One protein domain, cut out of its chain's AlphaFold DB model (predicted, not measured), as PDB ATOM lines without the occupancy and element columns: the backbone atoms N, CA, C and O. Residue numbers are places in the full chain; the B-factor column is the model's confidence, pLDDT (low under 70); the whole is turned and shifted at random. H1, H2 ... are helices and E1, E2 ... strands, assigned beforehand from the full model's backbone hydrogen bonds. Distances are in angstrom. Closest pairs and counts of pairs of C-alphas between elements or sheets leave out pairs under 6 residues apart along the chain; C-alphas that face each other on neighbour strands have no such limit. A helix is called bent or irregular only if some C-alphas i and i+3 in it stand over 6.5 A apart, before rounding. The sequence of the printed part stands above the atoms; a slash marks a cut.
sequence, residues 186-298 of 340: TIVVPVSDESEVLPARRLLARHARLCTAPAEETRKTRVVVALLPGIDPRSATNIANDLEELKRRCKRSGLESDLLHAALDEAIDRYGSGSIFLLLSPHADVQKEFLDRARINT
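This is residues 186 to 298 of the 340 residues of a protein of Nippostrongylus brasiliensis (UniProt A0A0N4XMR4). A twisted sheet of four parallel strands makes the middle layer, with the two long helices H1 and H2 side by side over one face and the short helix H3 over the other. The last helix, H4, sits off the E4 edge of the sheet and only grazes it. The printed part has 113 residues, with four named helices and four named strands in the order E1 H1 E2 H2 E3 H3 E4 H4; the sheet's order is E3 E2 E1 E4, and the class is mixed, helices and strands. The whole is compact, with a radius of gyration of the C-alphas of 13.5 A and spans of 40 by 28 by 21 A.

In the sheet, E1 (residues 186 to 191) and E2 (221 to 227) are inner strands, and E3 (256 to 260) and E4 (276 to 279) are edge strands. The sheet is twisted, its C-alphas lying up to 4.2 A off the best plane. E2 and E1 are parallel at 19 degrees, with N 187 and O 222 within hydrogen-bond range at 2.8 A. E3 and E2 are parallel at 14 degrees, with N 223 and O 256 at 2.9 A. E1 and E4 are parallel at 19 degrees, with N 186 and O 276 at 2.8 A. H1 (194 to 210) is on the sheet over E2 and E1, at a height of 9.6 A. H2 (233 to 253) lies on the same face over E3 and E2, at a height of 9.0 A. Both run along the strands. H1 and H2 touch at a shallow tilt of 12 degrees, the same way; the closest C-alphas, of Ala 208 and Leu 246, are 5.2 A apart. H3 (264 to 271), on the opposite face at a height of 8.9 A, completes three layers, helices on both faces of a sheet. The closest C-alphas of H3 and E2, of Leu 264 and Ala 226, are 6.7 A apart. H4 (288 to 297) only grazes the sheet, with residues 291 to 295; its closest C-alpha to E4 is that of Arg 295, 7.5 A from that of Ile 276. H3 and H4 are apart. E1, H1, E2 and E2, H2, E3 are strand-helix-strand units, two parallel neighbour strands with a helix between; E3, H3, E4 is a split one, with E2 and E1 between its strands. The three crossovers are right-handed. Every O i to N i+4 pair is within hydrogen-bond range in H3 and H4, against 10 of 13 in H1 and 15 of 17 in H2.

E1 begins at C-alpha 186 (30.291, 9.494, 107.363) and spans 16.0 A; E2 spans 19.6 A, E3 13.4 A and E4 9.7 A. H1 spans 25.5 A and is only just irregular, C-alphas 195 and 198 being 6.6 A apart. H2, 29.3 A from C-alpha 233 (39.559, 3.287, 85.687) to C-alpha 253, has a kink of 34 degrees near residue 247 and is irregular, C-alphas 249 and 252 being 7.7 A apart. H3 spans 11.4 A, and H4 14.2 A, ending at C-alpha 297 (28.799, 4.477, 121.579).

The two C-alphas farthest apart, of Glu 216 and Gly 230, are 41.0 A apart. The printed part has no cut and no long link. The mean pLDDT of the printed part is 77.8; residues 212 to 218, 252 to 254, 261 to 274 and 297 to 298 are under 70.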
ATOM      1  N   THR A 186      29.561   9.631 108.626       84.00
ATOM      2  CA  THR A 186      30.291   9.494 107.363       84.00
ATOM      3  C   THR A 186      31.092   8.192 107.398       84.00
ATOM      4  O   THR A 186      32.115   8.086 108.071       84.00
ATOM      5  N   ILE A 187      30.611   7.179 106.685       85.88
ATOM      6  CA  ILE A 187      31.309   5.911 106.478       85.88
ATOM      7  C   ILE A 187      32.349   6.121 105.377       85.88
ATOM      8  O   ILE A 187      31.992   6.582 104.292       85.88
ATOM      9  N   VAL A 188      33.607   5.758 105.631       86.50
ATOM     10  CA  VAL A 188      34.687   5.833 104.640       86.50
ATOM     11  C   VAL A 188      35.278   4.447 104.404       86.50
ATOM     12  O   VAL A 188      35.682   3.766 105.347       86.50
ATOM     13  N   VAL A 189      35.325   4.038 103.137       88.25
ATOM     14  CA  VAL A 189      35.901   2.768 102.684       88.25
ATOM     15  C   VAL A 189      37.124   3.077 101.813       88.25
ATOM     16  O   VAL A 189      36.940   3.470 100.658       88.25
ATOM     17  N   PRO A 190      38.361   2.953 102.330       87.31
ATOM     18  CA  PRO A 190      39.553   2.995 101.494       87.31
ATOM     19  C   PRO A 190      39.631   1.714 100.656       87.31
ATOM     20  O   PRO A 190      39.347   0.629 101.160       87.31
ATOM     21  N   VAL A 191      40.016   1.840  99.390       86.00
ATOM     22  CA  VAL A 191      40.313   0.718  98.492       86.00
ATOM     23  C   VAL A 191      41.718   0.953  97.952       86.00
ATOM     24  O   VAL A 191      41.960   1.948  97.264       86.00
ATOM     25  N   SER A 192      42.640   0.068  98.322       83.25
ATOM     26  CA  SER A 192      44.075   0.198  98.048       83.25
ATOM     27  C   SER A 192      44.476  -0.592  96.806       83.25
ATOM     28  O   SER A 192      45.178  -0.073  95.942       83.25
ATOM     29  N   ASP A 193      43.972  -1.824  96.701       84.31
ATOM     30  CA  ASP A 193      44.334  -2.798  95.670       84.31
ATOM     31  C   ASP A 193      43.124  -3.245  94.829       84.31
ATOM     32  O   ASP A 193      41.983  -3.283  95.298       84.31
ATOM     33  N   GLU A 194      43.366  -3.715  93.599       84.12
ATOM     34  CA  GLU A 194      42.337  -4.354  92.752       84.12
ATOM     35  C   GLU A 194      41.676  -5.580  93.415       84.12
ATOM     36  O   GLU A 194      40.509  -5.889  93.165       84.12
ATOM     37  N   SER A 195      42.389  -6.272  94.308       84.44
ATOM     38  CA  SER A 195      41.847  -7.376  95.111       84.44
ATOM     39  C   SER A 195      40.730  -6.927  96.064       84.44
ATOM     40  O   SER A 195      39.826  -7.717  96.348       84.44
ATOM     41  N   GLU A 196      40.747  -5.668  96.510       85.12
ATOM     42  CA  GLU A 196      39.756  -5.075  97.412       85.12
ATOM     43  C   GLU A 196      38.507  -4.544  96.684       85.12
ATOM     44  O   GLU A 196      37.457  -4.374  97.308       85.12
ATOM     45  N   VAL A 197      38.556  -4.367  95.356       86.50
ATOM     46  CA  VAL A 197      37.422  -3.888  94.540       86.50
ATOM     47  C   VAL A 197      36.210  -4.820  94.660       86.50
ATOM     48  O   VAL A 197      35.085  -4.365  94.877       86.50
ATOM     49  N   LEU A 198      36.403  -6.140  94.557       87.94
ATOM     50  CA  LEU A 198      35.302  -7.109  94.675       87.94
ATOM     51  C   LEU A 198      34.689  -7.160  96.097       87.94
ATOM     52  O   LEU A 198      33.457  -7.171  96.194       87.94
ATOM     53  N   PRO A 199      35.475  -7.164  97.193       87.06
ATOM     54  CA  PRO A 199      34.995  -6.887  98.549       87.06
ATOM     55  C   PRO A 199      34.205  -5.574  98.677       87.06
ATOM     56  O   PRO A 199      33.043  -5.619  99.086       87.06
ATOM     57  N   ALA A 200      34.752  -4.434  98.237       87.25
ATOM     58  CA  ALA A 200      34.097  -3.125  98.338       87.25
ATOM     59  C   ALA A 200      32.725  -3.107  97.638       87.25
ATOM     60  O   ALA A 200      31.726  -2.668  98.211       87.25
ATOM     61  N   ARG A 201      32.632  -3.680  96.431       90.25
ATOM     62  CA  ARG A 201      31.360  -3.833  95.705       90.25
ATOM     63  C   ARG A 201      30.350  -4.715  96.452       90.25
ATOM     64  O   ARG A 201      29.160  -4.404  96.487       90.25
ATOM     65  N   ARG A 202      30.799  -5.787  97.123       89.50
ATOM     66  CA  ARG A 202      29.936  -6.617  97.995       89.50
ATOM     67  C   ARG A 202      29.459  -5.849  99.232       89.50
ATOM     68  O   ARG A 202      28.308  -6.036  99.630       89.50
ATOM     69  N   LEU A 203      30.297  -4.990  99.816       88.00
ATOM     70  CA  LEU A 203      29.937  -4.118 100.939       88.00
ATOM     71  C   LEU A 203      28.859  -3.099 100.527       88.00
ATOM     72  O   LEU A 203      27.817  -3.031 101.183       88.00
ATOM     73  N   LEU A 204      29.027  -2.403  99.395       88.25
ATOM     74  CA  LEU A 204      28.006  -1.502  98.832       88.25
ATOM     75  C   LEU A 204      26.688  -2.247  98.548       88.25
ATOM     76  O   LEU A 204      25.617  -1.825  98.991       88.25
ATOM     77  N   ALA A 205      26.756  -3.409  97.889       86.88
ATOM     78  CA  ALA A 205      25.588  -4.236  97.578       86.88
ATOM     79  C   ALA A 205      24.892  -4.837  98.818       86.88
ATOM     80  O   ALA A 205      23.716  -5.209  98.738       86.88
ATOM     81  N   ARG A 206      25.586  -4.933  99.964       84.62
ATOM     82  CA  ARG A 206      25.002  -5.273 101.271       84.62
ATOM     83  C   ARG A 206      24.356  -4.050 101.918       84.62
ATOM     84  O   ARG A 206      23.208  -4.147 102.340       84.62
ATOM     85  N   HIS A 207      25.032  -2.900 101.933       82.94
ATOM     86  CA  HIS A 207      24.489  -1.646 102.472       82.94
ATOM     87  C   HIS A 207      23.176  -1.259 101.763       82.94
ATOM     88  O   HIS A 207      22.187  -0.930 102.413       82.94
ATOM     89  N   ALA A 208      23.101  -1.478 100.446       82.06
ATOM     90  CA  ALA A 208      21.894  -1.314  99.630       82.06
ATOM     91  C   ALA A 208      20.689  -2.187 100.045       82.06
ATOM     92  O   ALA A 208      19.570  -1.925  99.599       82.06
ATOM     93  N   ARG A 209      20.894  -3.233 100.861       80.75
ATOM     94  CA  ARG A 209      19.828  -4.064 101.455       80.75
ATOM     95  C   ARG A 209      19.411  -3.581 102.846       80.75
ATOM     96  O   ARG A 209      18.297  -3.876 103.259       80.75
ATOM     97  N   LEU A 210      20.281  -2.850 103.549       74.81
ATOM     98  CA  LEU A 210      20.028  -2.310 104.891       74.81
ATOM     99  C   LEU A 210      19.219  -1.001 104.868       74.81
ATOM    100  O   LEU A 210      18.672  -0.606 105.893       74.81
ATOM    101  N   CYS A 211      19.086  -0.351 103.706       73.00
ATOM    102  CA  CYS A 211      18.337   0.901 103.519       73.00
ATOM    103  C   CYS A 211      16.800   0.791 103.657       73.00
ATOM    104  O   CYS A 211      16.062   1.644 103.161       73.00
ATOM    105  N   THR A 212      16.279  -0.231 104.340       63.06
ATOM    106  CA  THR A 212      14.884  -0.274 104.800       63.06
ATOM    107  C   THR A 212      14.706   0.593 106.050       63.06
ATOM    108  O   THR A 212      14.522   0.088 107.157       63.06
ATOM    109  N   ALA A 213      14.786   1.912 105.871       56.94
ATOM    110  CA  ALA A 213      14.440   2.879 106.910       56.94
ATOM    111  C   ALA A 213      12.908   3.067 107.007       56.94
ATOM    112  O   ALA A 213      12.231   3.054 105.969       56.94
ATOM    113  N   PRO A 214      12.346   3.273 108.215       55.44
ATOM    114  CA  PRO A 214      11.004   3.835 108.367       55.44
ATOM    115  C   PRO A 214      10.974   5.290 107.863       55.44
ATOM    116  O   PRO A 214      12.011   5.903 107.620       55.44
ATOM    117  N   ALA A 215       9.777   5.859 107.701       53.94
ATOM    118  CA  ALA A 215       9.589   7.166 107.056       53.94
ATOM    119  C   ALA A 215      10.121   8.384 107.849       53.94
ATOM    120  O   ALA A 215      10.112   9.489 107.316       53.94
ATOM    121  N   GLU A 216      10.573   8.188 109.092       53.19
ATOM    122  CA  GLU A 216      10.938   9.249 110.047       53.19
ATOM    123  C   GLU A 216      12.390   9.118 110.562       53.19
ATOM    124  O   GLU A 216      12.735   9.606 111.634       53.19
ATOM    125  N   GLU A 217      13.275   8.462 109.800       62.50
ATOM    126  CA  GLU A 217      14.718   8.425 110.090       62.50
ATOM    127  C   GLU A 217      15.353   9.789 109.725       62.50
ATOM    128  O   GLU A 217      15.685  10.053 108.569       62.50
ATOM    129  N   THR A 218      15.498  10.680 110.711       61.69
ATOM    130  CA  THR A 218      16.073  12.039 110.562       61.69
ATOM    131  C   THR A 218      17.589  12.056 110.340       61.69
ATOM    132  O   THR A 218      18.141  13.056 109.875       61.69
ATOM    133  N   ARG A 219      18.262  10.958 110.696       73.94
ATOM    134  CA  ARG A 219      19.721  10.804 110.752       73.94
ATOM    135  C   ARG A 219      20.312  10.662 109.353       73.94
ATOM    136  O   ARG A 219      19.943   9.743 108.621       73.94
ATOM    137  N   LYS A 220      21.311  11.470 108.992       76.25
ATOM    138  CA  LYS A 220      22.023  11.266 107.725       76.25
ATOM    139  C   LYS A 220      23.063  10.164 107.849       76.25
ATOM    140  O   LYS A 220      23.661   9.902 108.902       76.25
ATOM    141  N   THR A 221      23.286   9.519 106.715       79.50
ATOM    142  CA  THR A 221      24.388   8.591 106.486       79.50
ATOM    143  C   THR A 221      25.056   9.020 105.189       79.50
ATOM    144  O   THR A 221      24.366   9.246 104.194       79.50
ATOM    145  N   ARG A 222      26.382   9.147 105.186       83.06
ATOM    146  CA  ARG A 222      27.170   9.358 103.970       83.06
ATOM    147  C   ARG A 222      28.091   8.161 103.770       83.06
ATOM    148  O   ARG A 222      28.718   7.727 104.729       83.06
ATOM    149  N   VAL A 223      28.162   7.622 102.555       85.25
ATOM    150  CA  VAL A 223      29.089   6.539 102.188       85.25
ATOM    151  C   VAL A 223      30.083   7.072 101.167       85.25
ATOM    152  O   VAL A 223      29.714   7.412 100.044       85.25
ATOM    153  N   VAL A 224      31.343   7.156 101.574       85.06
ATOM    154  CA  VAL A 224      32.456   7.643 100.759       85.06
ATOM    155  C   VAL A 224      33.358   6.461 100.446       85.06
ATOM    156  O   VAL A 224      33.819   5.776 101.360       85.06
ATOM    157  N   VAL A 225      33.627   6.219  99.167       85.25
ATOM    158  CA  VAL A 225      34.682   5.281  98.760       85.25
ATOM    159  C   VAL A 225      35.897   6.102  98.341       85.25
ATOM    160  O   VAL A 225      35.769   7.015  97.528       85.25
ATOM    161  N   ALA A 226      37.056   5.805  98.924       84.94
ATOM    162  CA  ALA A 226      38.320   6.469  98.623       84.94
ATOM    163  C   ALA A 226      39.228   5.493  97.864       84.94
ATOM    164  O   ALA A 226      39.678   4.496  98.426       84.94
ATOM    165  N   LEU A 227      39.459   5.762  96.582       82.94
ATOM    166  CA  LEU A 227      40.338   4.973  95.722       82.94
ATOM    167  C   LEU A 227      41.761   5.526  95.815       82.94
ATOM    168  O   LEU A 227      41.996   6.690  95.478       82.94
ATOM    169  N   LEU A 228      42.708   4.693  96.247       79.50
ATOM    170  CA  LEU A 228      44.123   5.052  96.250       79.50
ATOM    171  C   LEU A 228      44.727   4.924  94.829       79.50
ATOM    172  O   LEU A 228      44.164   4.238  93.966       79.50
ATOM    173  N   PRO A 229      45.875   5.573  94.545       70.62
ATOM    174  CA  PRO A 229      46.522   5.493  93.237       70.62
ATOM    175  C   PRO A 229      47.013   4.070  92.918       70.62
ATOM    176  O   PRO A 229      47.966   3.589  93.525       70.62
ATOM    177  N   GLY A 230      46.386   3.417  91.934       73.19
ATOM    178  CA  GLY A 230      46.742   2.060  91.485       73.19
ATOM    179  C   GLY A 230      45.603   1.290  90.803       73.19
ATOM    180  O   GLY A 230      45.862   0.380  90.021       73.19
ATOM    181  N   ILE A 231      44.354   1.687  91.061       80.19
ATOM    182  CA  ILE A 231      43.126   1.032  90.572       80.19
ATOM    183  C   ILE A 231      42.843   1.359  89.089       80.19
ATOM    184  O   ILE A 231      43.012   2.496  88.644       80.19
ATOM    185  N   ASP A 232      42.380   0.366  88.321       84.75
ATOM    186  CA  ASP A 232      41.963   0.495  86.916       84.75
ATOM    187  C   ASP A 232      40.755   1.453  86.823       84.75
ATOM    188  O   ASP A 232      39.763   1.255  87.537       84.75
ATOM    189  N   PRO A 233      40.745   2.459  85.921       83.50
ATOM    190  CA  PRO A 233      39.559   3.287  85.687       83.50
ATOM    191  C   PRO A 233      38.281   2.475  85.392       83.50
ATOM    192  O   PRO A 233      37.181   2.948  85.681       83.50
ATOM    193  N   ARG A 234      38.376   1.239  84.880       86.50
ATOM    194  CA  ARG A 234      37.234   0.314  84.748       86.50
ATOM    195  C   ARG A 234      36.714  -0.163  86.105       86.50
ATOM    196  O   ARG A 234      35.501  -0.170  86.314       86.50
ATOM    197  N   SER A 235      37.597  -0.530  87.030       85.69
ATOM    198  CA  SER A 235      37.244  -0.888  88.410       85.69
ATOM    199  C   SER A 235      36.660   0.310  89.165       85.69
ATOM    200  O   SER A 235      35.600   0.176  89.778       85.69
ATOM    201  N   ALA A 236      37.241   1.503  89.006       84.69
ATOM    202  CA  ALA A 236      36.673   2.754  89.517       84.69
ATOM    203  C   ALA A 236      35.259   3.030  88.959       84.69
ATOM    204  O   ALA A 236      34.329   3.292  89.723       84.69
ATOM    205  N   THR A 237      35.054   2.878  87.643       86.94
ATOM    206  CA  THR A 237      33.734   3.035  86.996       86.94
ATOM    207  C   THR A 237      32.711   2.023  87.529       86.94
ATOM    208  O   THR A 237      31.553   2.365  87.758       86.94
ATOM    209  N   ASN A 238      33.123   0.776  87.779       87.88
ATOM    210  CA  ASN A 238      32.252  -0.244  88.368       87.88
ATOM    211  C   ASN A 238      31.817   0.109  89.800       87.88
ATOM    212  O   ASN A 238      30.660  -0.118  90.153       87.88
ATOM    213  N   ILE A 239      32.718   0.674  90.610       86.94
ATOM    214  CA  ILE A 239      32.397   1.169  91.956       86.94
ATOM    215  C   ILE A 239      31.443   2.370  91.870       86.94
ATOM    216  O   ILE A 239      30.454   2.396  92.600       86.94
ATOM    217  N   ALA A 240      31.674   3.316  90.954       87.12
ATOM    218  CA  ALA A 240      30.787   4.464  90.737       87.12
ATOM    219  C   ALA A 240      29.348   4.035  90.386       87.12
ATOM    220  O   ALA A 240      28.394   4.531  90.983       87.12
ATOM    221  N   ASN A 241      29.189   3.060  89.485       89.12
ATOM    222  CA  ASN A 241      27.878   2.526  89.094       89.12
ATOM    223  C   ASN A 241      27.140   1.856  90.271       89.12
ATOM    224  O   ASN A 241      25.944   2.082  90.467       89.12
ATOM    225  N   ASP A 242      27.843   1.056  91.083       88.50
ATOM    226  CA  ASP A 242      27.269   0.447  92.292       88.50
ATOM    227  C   ASP A 242      26.883   1.514  93.339       88.50
ATOM    228  O   ASP A 242      25.900   1.349  94.066       88.50
ATOM    229  N   LEU A 243      27.630   2.622  93.398       87.75
ATOM    230  CA  LEU A 243      27.388   3.755  94.291       87.75
ATOM    231  C   LEU A 243      26.162   4.586  93.859       87.75
ATOM    232  O   LEU A 243      25.365   4.991  94.707       87.75
ATOM    233  N   GLU A 244      25.942   4.779  92.555       86.25
ATOM    234  CA  GLU A 244      24.697   5.366  92.035       86.25
ATOM    235  C   GLU A 244      23.481   4.463  92.285       86.25
ATOM    236  O   GLU A 244      22.422   4.946  92.699       86.25
ATOM    237  N   GLU A 245      23.617   3.147  92.103       86.31
ATOM    238  CA  GLU A 245      22.552   2.183  92.404       86.31
ATOM    239  C   GLU A 245      22.223   2.147  93.907       86.31
ATOM    240  O   GLU A 245      21.048   2.066  94.291       86.31
ATOM    241  N   LEU A 246      23.237   2.285  94.769       85.50
ATOM    242  CA  LEU A 246      23.070   2.467  96.209       85.50
ATOM    243  C   LEU A 246      22.272   3.750  96.510       85.50
ATOM    244  O   LEU A 246      21.228   3.684  97.162       85.50
ATOM    245  N   LYS A 247      22.692   4.898  95.965       84.88
ATOM    246  CA  LYS A 247      22.000   6.196  96.088       84.88
ATOM    247  C   LYS A 247      20.545   6.132  95.612       84.88
ATOM    248  O   LYS A 247      19.648   6.679  96.257       84.88
ATOM    249  N   ARG A 248      20.283   5.418  94.511       82.69
ATOM    250  CA  ARG A 248      18.940   5.223  93.941       82.69
ATOM    251  C   ARG A 248      18.029   4.418  94.870       82.69
ATOM    252  O   ARG A 248      16.865   4.785  95.034       82.69
ATOM    253  N   ARG A 249      18.542   3.349  95.493       81.88
ATOM    254  CA  ARG A 249      17.794   2.510  96.453       81.88
ATOM    255  C   ARG A 249      17.560   3.222  97.782       81.88
ATOM    256  O   ARG A 249      16.446   3.217  98.296       81.88
ATOM    257  N   CYS A 250      18.588   3.880  98.304       77.81
ATOM    258  CA  CYS A 250      18.593   4.495  99.630       77.81
ATOM    259  C   CYS A 250      18.059   5.941  99.645       77.81
ATOM    260  O   CYS A 250      18.146   6.625 100.663       77.81
ATOM    261  N   LYS A 251      17.444   6.406  98.544       73.75
ATOM    262  CA  LYS A 251      16.878   7.761  98.389       73.75
ATOM    263  C   LYS A 251      15.849   8.143  99.467       73.75
ATOM    264  O   LYS A 251      15.673   9.326  99.737       73.75
ATOM    265  N   ARG A 252      15.167   7.167 100.083       66.50
ATOM    266  CA  ARG A 252      14.238   7.395 101.210       66.50
ATOM    267  C   ARG A 252      14.941   7.607 102.558       66.50
ATOM    268  O   ARG A 252      14.332   8.169 103.453       66.50
ATOM    269  N   SER A 253      16.192   7.177 102.687       64.69
ATOM    270  CA  SER A 253      16.980   7.177 103.930       64.69
ATOM    271  C   SER A 253      17.961   8.352 104.022       64.69
ATOM    272  O   SER A 253      18.908   8.296 104.798       64.69
ATOM    273  N   GLY A 254      17.815   9.368 103.161       64.38
ATOM    274  CA  GLY A 254      18.725  10.519 103.113       64.38
ATOM    275  C   GLY A 254      20.188  10.173 102.801       64.38
ATOM    276  O   GLY A 254      21.064  10.972 103.122       64.38
ATOM    277  N   LEU A 255      20.465   8.998 102.215       76.06
ATOM    278  CA  LEU A 255      21.833   8.535 101.977       76.06
ATOM    279  C   LEU A 255      22.535   9.413 100.932       76.06
ATOM    280  O   LEU A 255      22.130   9.463  99.768       76.06
ATOM    281  N   GLU A 256      23.635  10.036 101.338       77.94
ATOM    282  CA  GLU A 256      24.587  10.670 100.428       77.94
ATOM    283  C   GLU A 256      25.726   9.701 100.089       77.94
ATOM    284  O   GLU A 256      26.115   8.856 100.896       77.94
ATOM    285  N   SER A 257      26.276   9.814  98.882       80.50
ATOM    286  CA  SER A 257      27.319   8.908  98.404       80.50
ATOM    287  C   SER A 257      28.250   9.604  97.413       80.50
ATOM    288  O   SER A 257      27.755  10.248  96.480       80.50
ATOM    289  N   ASP A 258      29.563   9.467  97.603       80.50
ATOM    290  CA  ASP A 258      30.599  10.129  96.792       80.50
ATOM    291  C   ASP A 258      31.836   9.226  96.595       80.50
ATOM    292  O   ASP A 258      32.082   8.311  97.390       80.50
ATOM    293  N   LEU A 259      32.599   9.473  95.527       81.44
ATOM    294  CA  LEU A 259      33.770   8.688  95.122       81.44
ATOM    295  C   LEU A 259      35.001   9.598  95.016       81.44
ATOM    296  O   LEU A 259      35.113  10.409  94.095       81.44
ATOM    297  N   LEU A 260      35.943   9.438  95.942       80.69
ATOM    298  CA  LEU A 260      37.180  10.214  95.980       80.69
ATOM    299  C   LEU A 260      38.326   9.428  95.335       80.69
ATOM    300  O   LEU A 260      38.497   8.241  95.593       80.69
ATOM    301  N   HIS A 261      39.127  10.112  94.519       69.81
ATOM    302  CA  HIS A 261      40.342   9.582  93.887       69.81
ATOM    303  C   HIS A 261      41.580  10.185  94.580       69.81
ATOM    304  O   HIS A 261      42.443  10.779  93.936       69.81
ATOM    305  N   ALA A 262      41.582  10.148  95.914       62.09
ATOM    306  CA  ALA A 262      42.448  10.952  96.770       62.09
ATOM    307  C   ALA A 262      42.745  10.248  98.104       62.09
ATOM    308  O   ALA A 262      42.112   9.252  98.459       62.09
ATOM    309  N   ALA A 263      43.708  10.793  98.853       62.09
ATOM    310  CA  ALA A 263      44.041  10.328 100.195       62.09
ATOM    311  C   ALA A 263      42.874  10.521 101.182       62.09
ATOM    312  O   ALA A 263      42.025  11.397 101.008       62.09
ATOM    313  N   LEU A 264      42.873   9.716 102.251       65.62
ATOM    314  CA  LEU A 264      41.833   9.700 103.287       65.62
ATOM    315  C   LEU A 264      41.581  11.086 103.915       65.62
ATOM    316  O   LEU A 264      40.444  11.403 104.262       65.62
ATOM    317  N   ASP A 265      42.617  11.920 103.994       63.31
ATOM    318  CA  ASP A 265      42.560  13.257 104.590       63.31
ATOM    319  C   ASP A 265      41.621  14.214 103.824       63.31
ATOM    320  O   ASP A 265      40.892  14.976 104.460       63.31
ATOM    321  N   GLU A 266      41.514  14.118 102.485       68.81
ATOM    322  CA  GLU A 266      40.559  14.950 101.720       68.81
ATOM    323  C   GLU A 266      39.107  14.626 102.117       68.81
ATOM    324  O   GLU A 266      38.259  15.515 102.161       68.81
ATOM    325  N   ALA A 267      38.805  13.371 102.473       65.44
ATOM    326  CA  ALA A 267      37.477  12.999 102.960       65.44
ATOM    327  C   ALA A 267      37.156  13.651 104.317       65.44
ATOM    328  O   ALA A 267      36.002  13.986 104.589       65.44
ATOM    329  N   ILE A 268      38.164  13.840 105.170       67.31
ATOM    330  CA  ILE A 268      38.004  14.455 106.492       67.31
ATOM    331  C   ILE A 268      37.761  15.963 106.328       67.31
ATOM    332  O   ILE A 268      36.761  16.480 106.839       67.31
ATOM    333  N   ASP A 269      38.595  16.639 105.534       69.81
ATOM    334  CA  ASP A 269      38.471  18.076 105.256       69.81
ATOM    335  C   ASP A 269      37.183  18.424 104.487       69.81
ATOM    336  O   ASP A 269      36.501  19.395 104.827       69.81
ATOM    337  N   ARG A 270      36.791  17.620 103.486       68.81
ATOM    338  CA  ARG A 270      35.597  17.873 102.654       68.81
ATOM    339  C   ARG A 270      34.281  17.748 103.434       68.81
ATOM    340  O   ARG A 270      33.313  18.427 103.083       68.81
ATOM    341  N   TYR A 271      34.207  16.892 104.461       68.31
ATOM    342  CA  TYR A 271      32.946  16.596 105.169       68.31
ATOM    343  C   TYR A 271      32.864  17.112 106.615       68.31
ATOM    344  O   TYR A 271      31.755  17.228 107.143       68.31
ATOM    345  N   GLY A 272      33.987  17.515 107.217       59.91
ATOM    346  CA  GLY A 272      34.027  18.443 108.348       59.91
ATOM    347  C   GLY A 272      33.720  17.881 109.746       59.91
ATOM    348  O   GLY A 272      33.146  16.810 109.947       59.91
ATOM    349  N   SER A 273      34.079  18.679 110.757       57.19
ATOM    350  CA  SER A 273      34.138  18.340 112.194       57.19
ATOM    351  C   SER A 273      32.782  18.170 112.913       57.19
ATOM    352  O   SER A 273      32.694  18.262 114.145       57.19
ATOM    353  N   GLY A 274      31.708  17.931 112.156       61.06
ATOM    354  CA  GLY A 274      30.347  17.715 112.652       61.06
ATOM    355  C   GLY A 274      29.920  16.247 112.751       61.06
ATOM    356  O   GLY A 274      29.124  15.929 113.630       61.06
ATOM    357  N   SER A 275      30.444  15.364 111.890       70.62
ATOM    358  CA  SER A 275      29.985  13.966 111.765       70.62
ATOM    359  C   SER A 275      30.921  12.943 112.421       70.62
ATOM    360  O   SER A 275      32.113  13.201 112.590       70.62
ATOM    361  N   ILE A 276      30.388  11.766 112.762       77.94
ATOM    362  CA  ILE A 276      31.189  10.594 113.140       77.94
ATOM    363  C   ILE A 276      31.804   9.999 111.871       77.94
ATOM    364  O   ILE A 276      31.071   9.544 110.992       77.94
ATOM    365  N   PHE A 277      33.132   9.952 111.791       79.50
ATOM    366  CA  PHE A 277      33.837   9.224 110.737       79.50
ATOM    367  C   PHE A 277      34.005   7.753 111.136       79.50
ATOM    368  O   PHE A 277      34.597   7.449 112.170       79.50
ATOM    369  N   LEU A 278      33.485   6.841 110.312       81.69
ATOM    370  CA  LEU A 278      33.582   5.393 110.504       81.69
ATOM    371  C   LEU A 278      34.408   4.782 109.368       81.69
ATOM    372  O   LEU A 278      33.908   4.607 108.258       81.69
ATOM    373  N   LEU A 279      35.668   4.450 109.652       84.00
ATOM    374  CA  LEU A 279      36.544   3.758 108.709       84.00
ATOM    375  C   LEU A 279      36.175   2.265 108.655       84.00
ATOM    376  O   LEU A 279      36.192   1.590 109.684       84.00
ATOM    377  N   LEU A 280      35.857   1.743 107.468       83.25
ATOM    378  CA  LEU A 280      35.559   0.324 107.248       83.25
ATOM    379  C   LEU A 280      36.507  -0.278 106.211       83.25
ATOM    380  O   LEU A 280      36.648   0.258 105.116       83.25
ATOM    381  N   SER A 281      37.079  -1.446 106.511       83.88
ATOM    382  CA  SER A 281      37.750  -2.258 105.489       83.88
ATOM    383  C   SER A 281      36.751  -2.689 104.399       83.88
ATOM    384  O   SER A 281      35.619  -3.055 104.736       83.88
ATOM    385  N   PRO A 282      37.167  -2.770 103.120       84.00
ATOM    386  CA  PRO A 282      36.401  -3.400 102.038       84.00
ATOM    387  C   PRO A 282      35.879  -4.810 102.355       84.00
ATOM    388  O   PRO A 282      34.881  -5.245 101.784       84.00
ATOM    389  N   HIS A 283      36.532  -5.524 103.278       82.25
ATOM    390  CA  HIS A 283      36.168  -6.874 103.712       82.25
ATOM    391  C   HIS A 283      35.156  -6.924 104.874       82.25
ATOM    392  O   HIS A 283      34.760  -8.019 105.279       82.25
ATOM    393  N   ALA A 284      34.740  -5.782 105.434       77.88
ATOM    394  CA  ALA A 284      33.893  -5.738 106.625       77.88
ATOM    395  C   ALA A 284      32.483  -6.322 106.393       77.88
ATOM    396  O   ALA A 284      31.807  -6.011 105.410       77.88
ATOM    397  N   ASP A 285      31.999  -7.119 107.350       77.38
ATOM    398  CA  ASP A 285      30.586  -7.497 107.441       77.38
ATOM    399  C   ASP A 285      29.886  -6.579 108.452       77.38
ATOM    400  O   ASP A 285      30.195  -6.595 109.644       77.38
ATOM    401  N   VAL A 286      28.975  -5.736 107.960       75.88
ATOM    402  CA  VAL A 286      28.262  -4.728 108.754       75.88
ATOM    403  C   VAL A 286      26.757  -4.957 108.658       75.88
ATOM    404  O   VAL A 286      26.200  -5.102 107.567       75.88
ATOM    405  N   GLN A 287      26.105  -4.955 109.822       78.44
ATOM    406  CA  GLN A 287      24.652  -5.032 110.013       78.44
ATOM    407  C   GLN A 287      24.107  -3.673 110.500       78.44
ATOM    408  O   GLN A 287      24.896  -2.812 110.902       78.44
ATOM    409  N   LYS A 288      22.780  -3.453 110.497       74.88
ATOM    410  CA  LYS A 288      22.205  -2.156 110.924       74.88
ATOM    411  C   LYS A 288      22.558  -1.857 112.386       74.88
ATOM    412  O   LYS A 288      23.033  -0.772 112.705       74.88
ATOM    413  N   GLU A 289      22.452  -2.867 113.238       73.50
ATOM    414  CA  GLU A 289      22.705  -2.815 114.676       73.50
ATOM    415  C   GLU A 289      24.155  -2.420 115.003       73.50
ATOM    416  O   GLU A 289      24.424  -1.910 116.086       73.50
ATOM    417  N   PHE A 290      25.109  -2.645 114.089       79.81
ATOM    418  CA  PHE A 290      26.481  -2.156 114.245       79.81
ATOM    419  C   PHE A 290      26.570  -0.642 114.020       79.81
ATOM    420  O   PHE A 290      27.238   0.041 114.793       79.81
ATOM    421  N   LEU A 291      25.881  -0.111 113.004       77.06
ATOM    422  CA  LEU A 291      25.846   1.328 112.721       77.06
ATOM    423  C   LEU A 291      25.103   2.089 113.825       77.06
ATOM    424  O   LEU A 291      25.580   3.128 114.276       77.06
ATOM    425  N   ASP A 292      23.995   1.532 114.318       75.19
ATOM    426  CA  ASP A 292      23.243   2.098 115.439       75.19
ATOM    427  C   ASP A 292      24.099   2.095 116.722       75.19
ATOM    428  O   ASP A 292      24.256   3.135 117.362       75.19
ATOM    429  N   ARG A 293      24.776   0.976 117.049       74.00
ATOM    430  CA  ARG A 293      25.756   0.930 118.155       74.00
ATOM    431  C   ARG A 293      26.928   1.894 117.967       74.00
ATOM    432  O   ARG A 293      27.414   2.419 118.959       74.00
ATOM    433  N   ALA A 294      27.393   2.137 116.743       75.12
ATOM    434  CA  ALA A 294      28.468   3.095 116.492       75.12
ATOM    435  C   ALA A 294      28.005   4.543 116.739       75.12
ATOM    436  O   ALA A 294      28.706   5.286 117.420       75.12
ATOM    437  N   ARG A 295      26.794   4.931 116.303       75.12
ATOM    438  CA  ARG A 295      26.208   6.244 116.655       75.12
ATOM    439  C   ARG A 295      26.014   6.410 118.163       75.12
ATOM    440  O   ARG A 295      26.262   7.489 118.686       75.12
ATOM    441  N   ILE A 296      25.572   5.350 118.840       70.81
ATOM    442  CA  ILE A 296      25.293   5.360 120.282       70.81
ATOM    443  C   ILE A 296      26.588   5.389 121.108       70.81
ATOM    444  O   ILE A 296      26.681   6.125 122.080       70.81
ATOM    445  N   ASN A 297      27.610   4.619 120.737       68.69
ATOM    446  CA  ASN A 297      28.799   4.477 121.579       68.69
ATOM    447  C   ASN A 297      29.857   5.567 121.344       68.69
ATOM    448  O   ASN A 297      30.644   5.819 122.257       68.69
ATOM    449  N   THR A 298      29.911   6.205 120.165       68.94
ATOM    450  CA  THR A 298      30.977   7.168 119.832       68.94
ATOM    451  C   THR A 298      30.817   8.514 120.537       68.94
ATOM    452  O   THR A 298      29.917   9.301 120.253       68.94
TER     453      THR A 298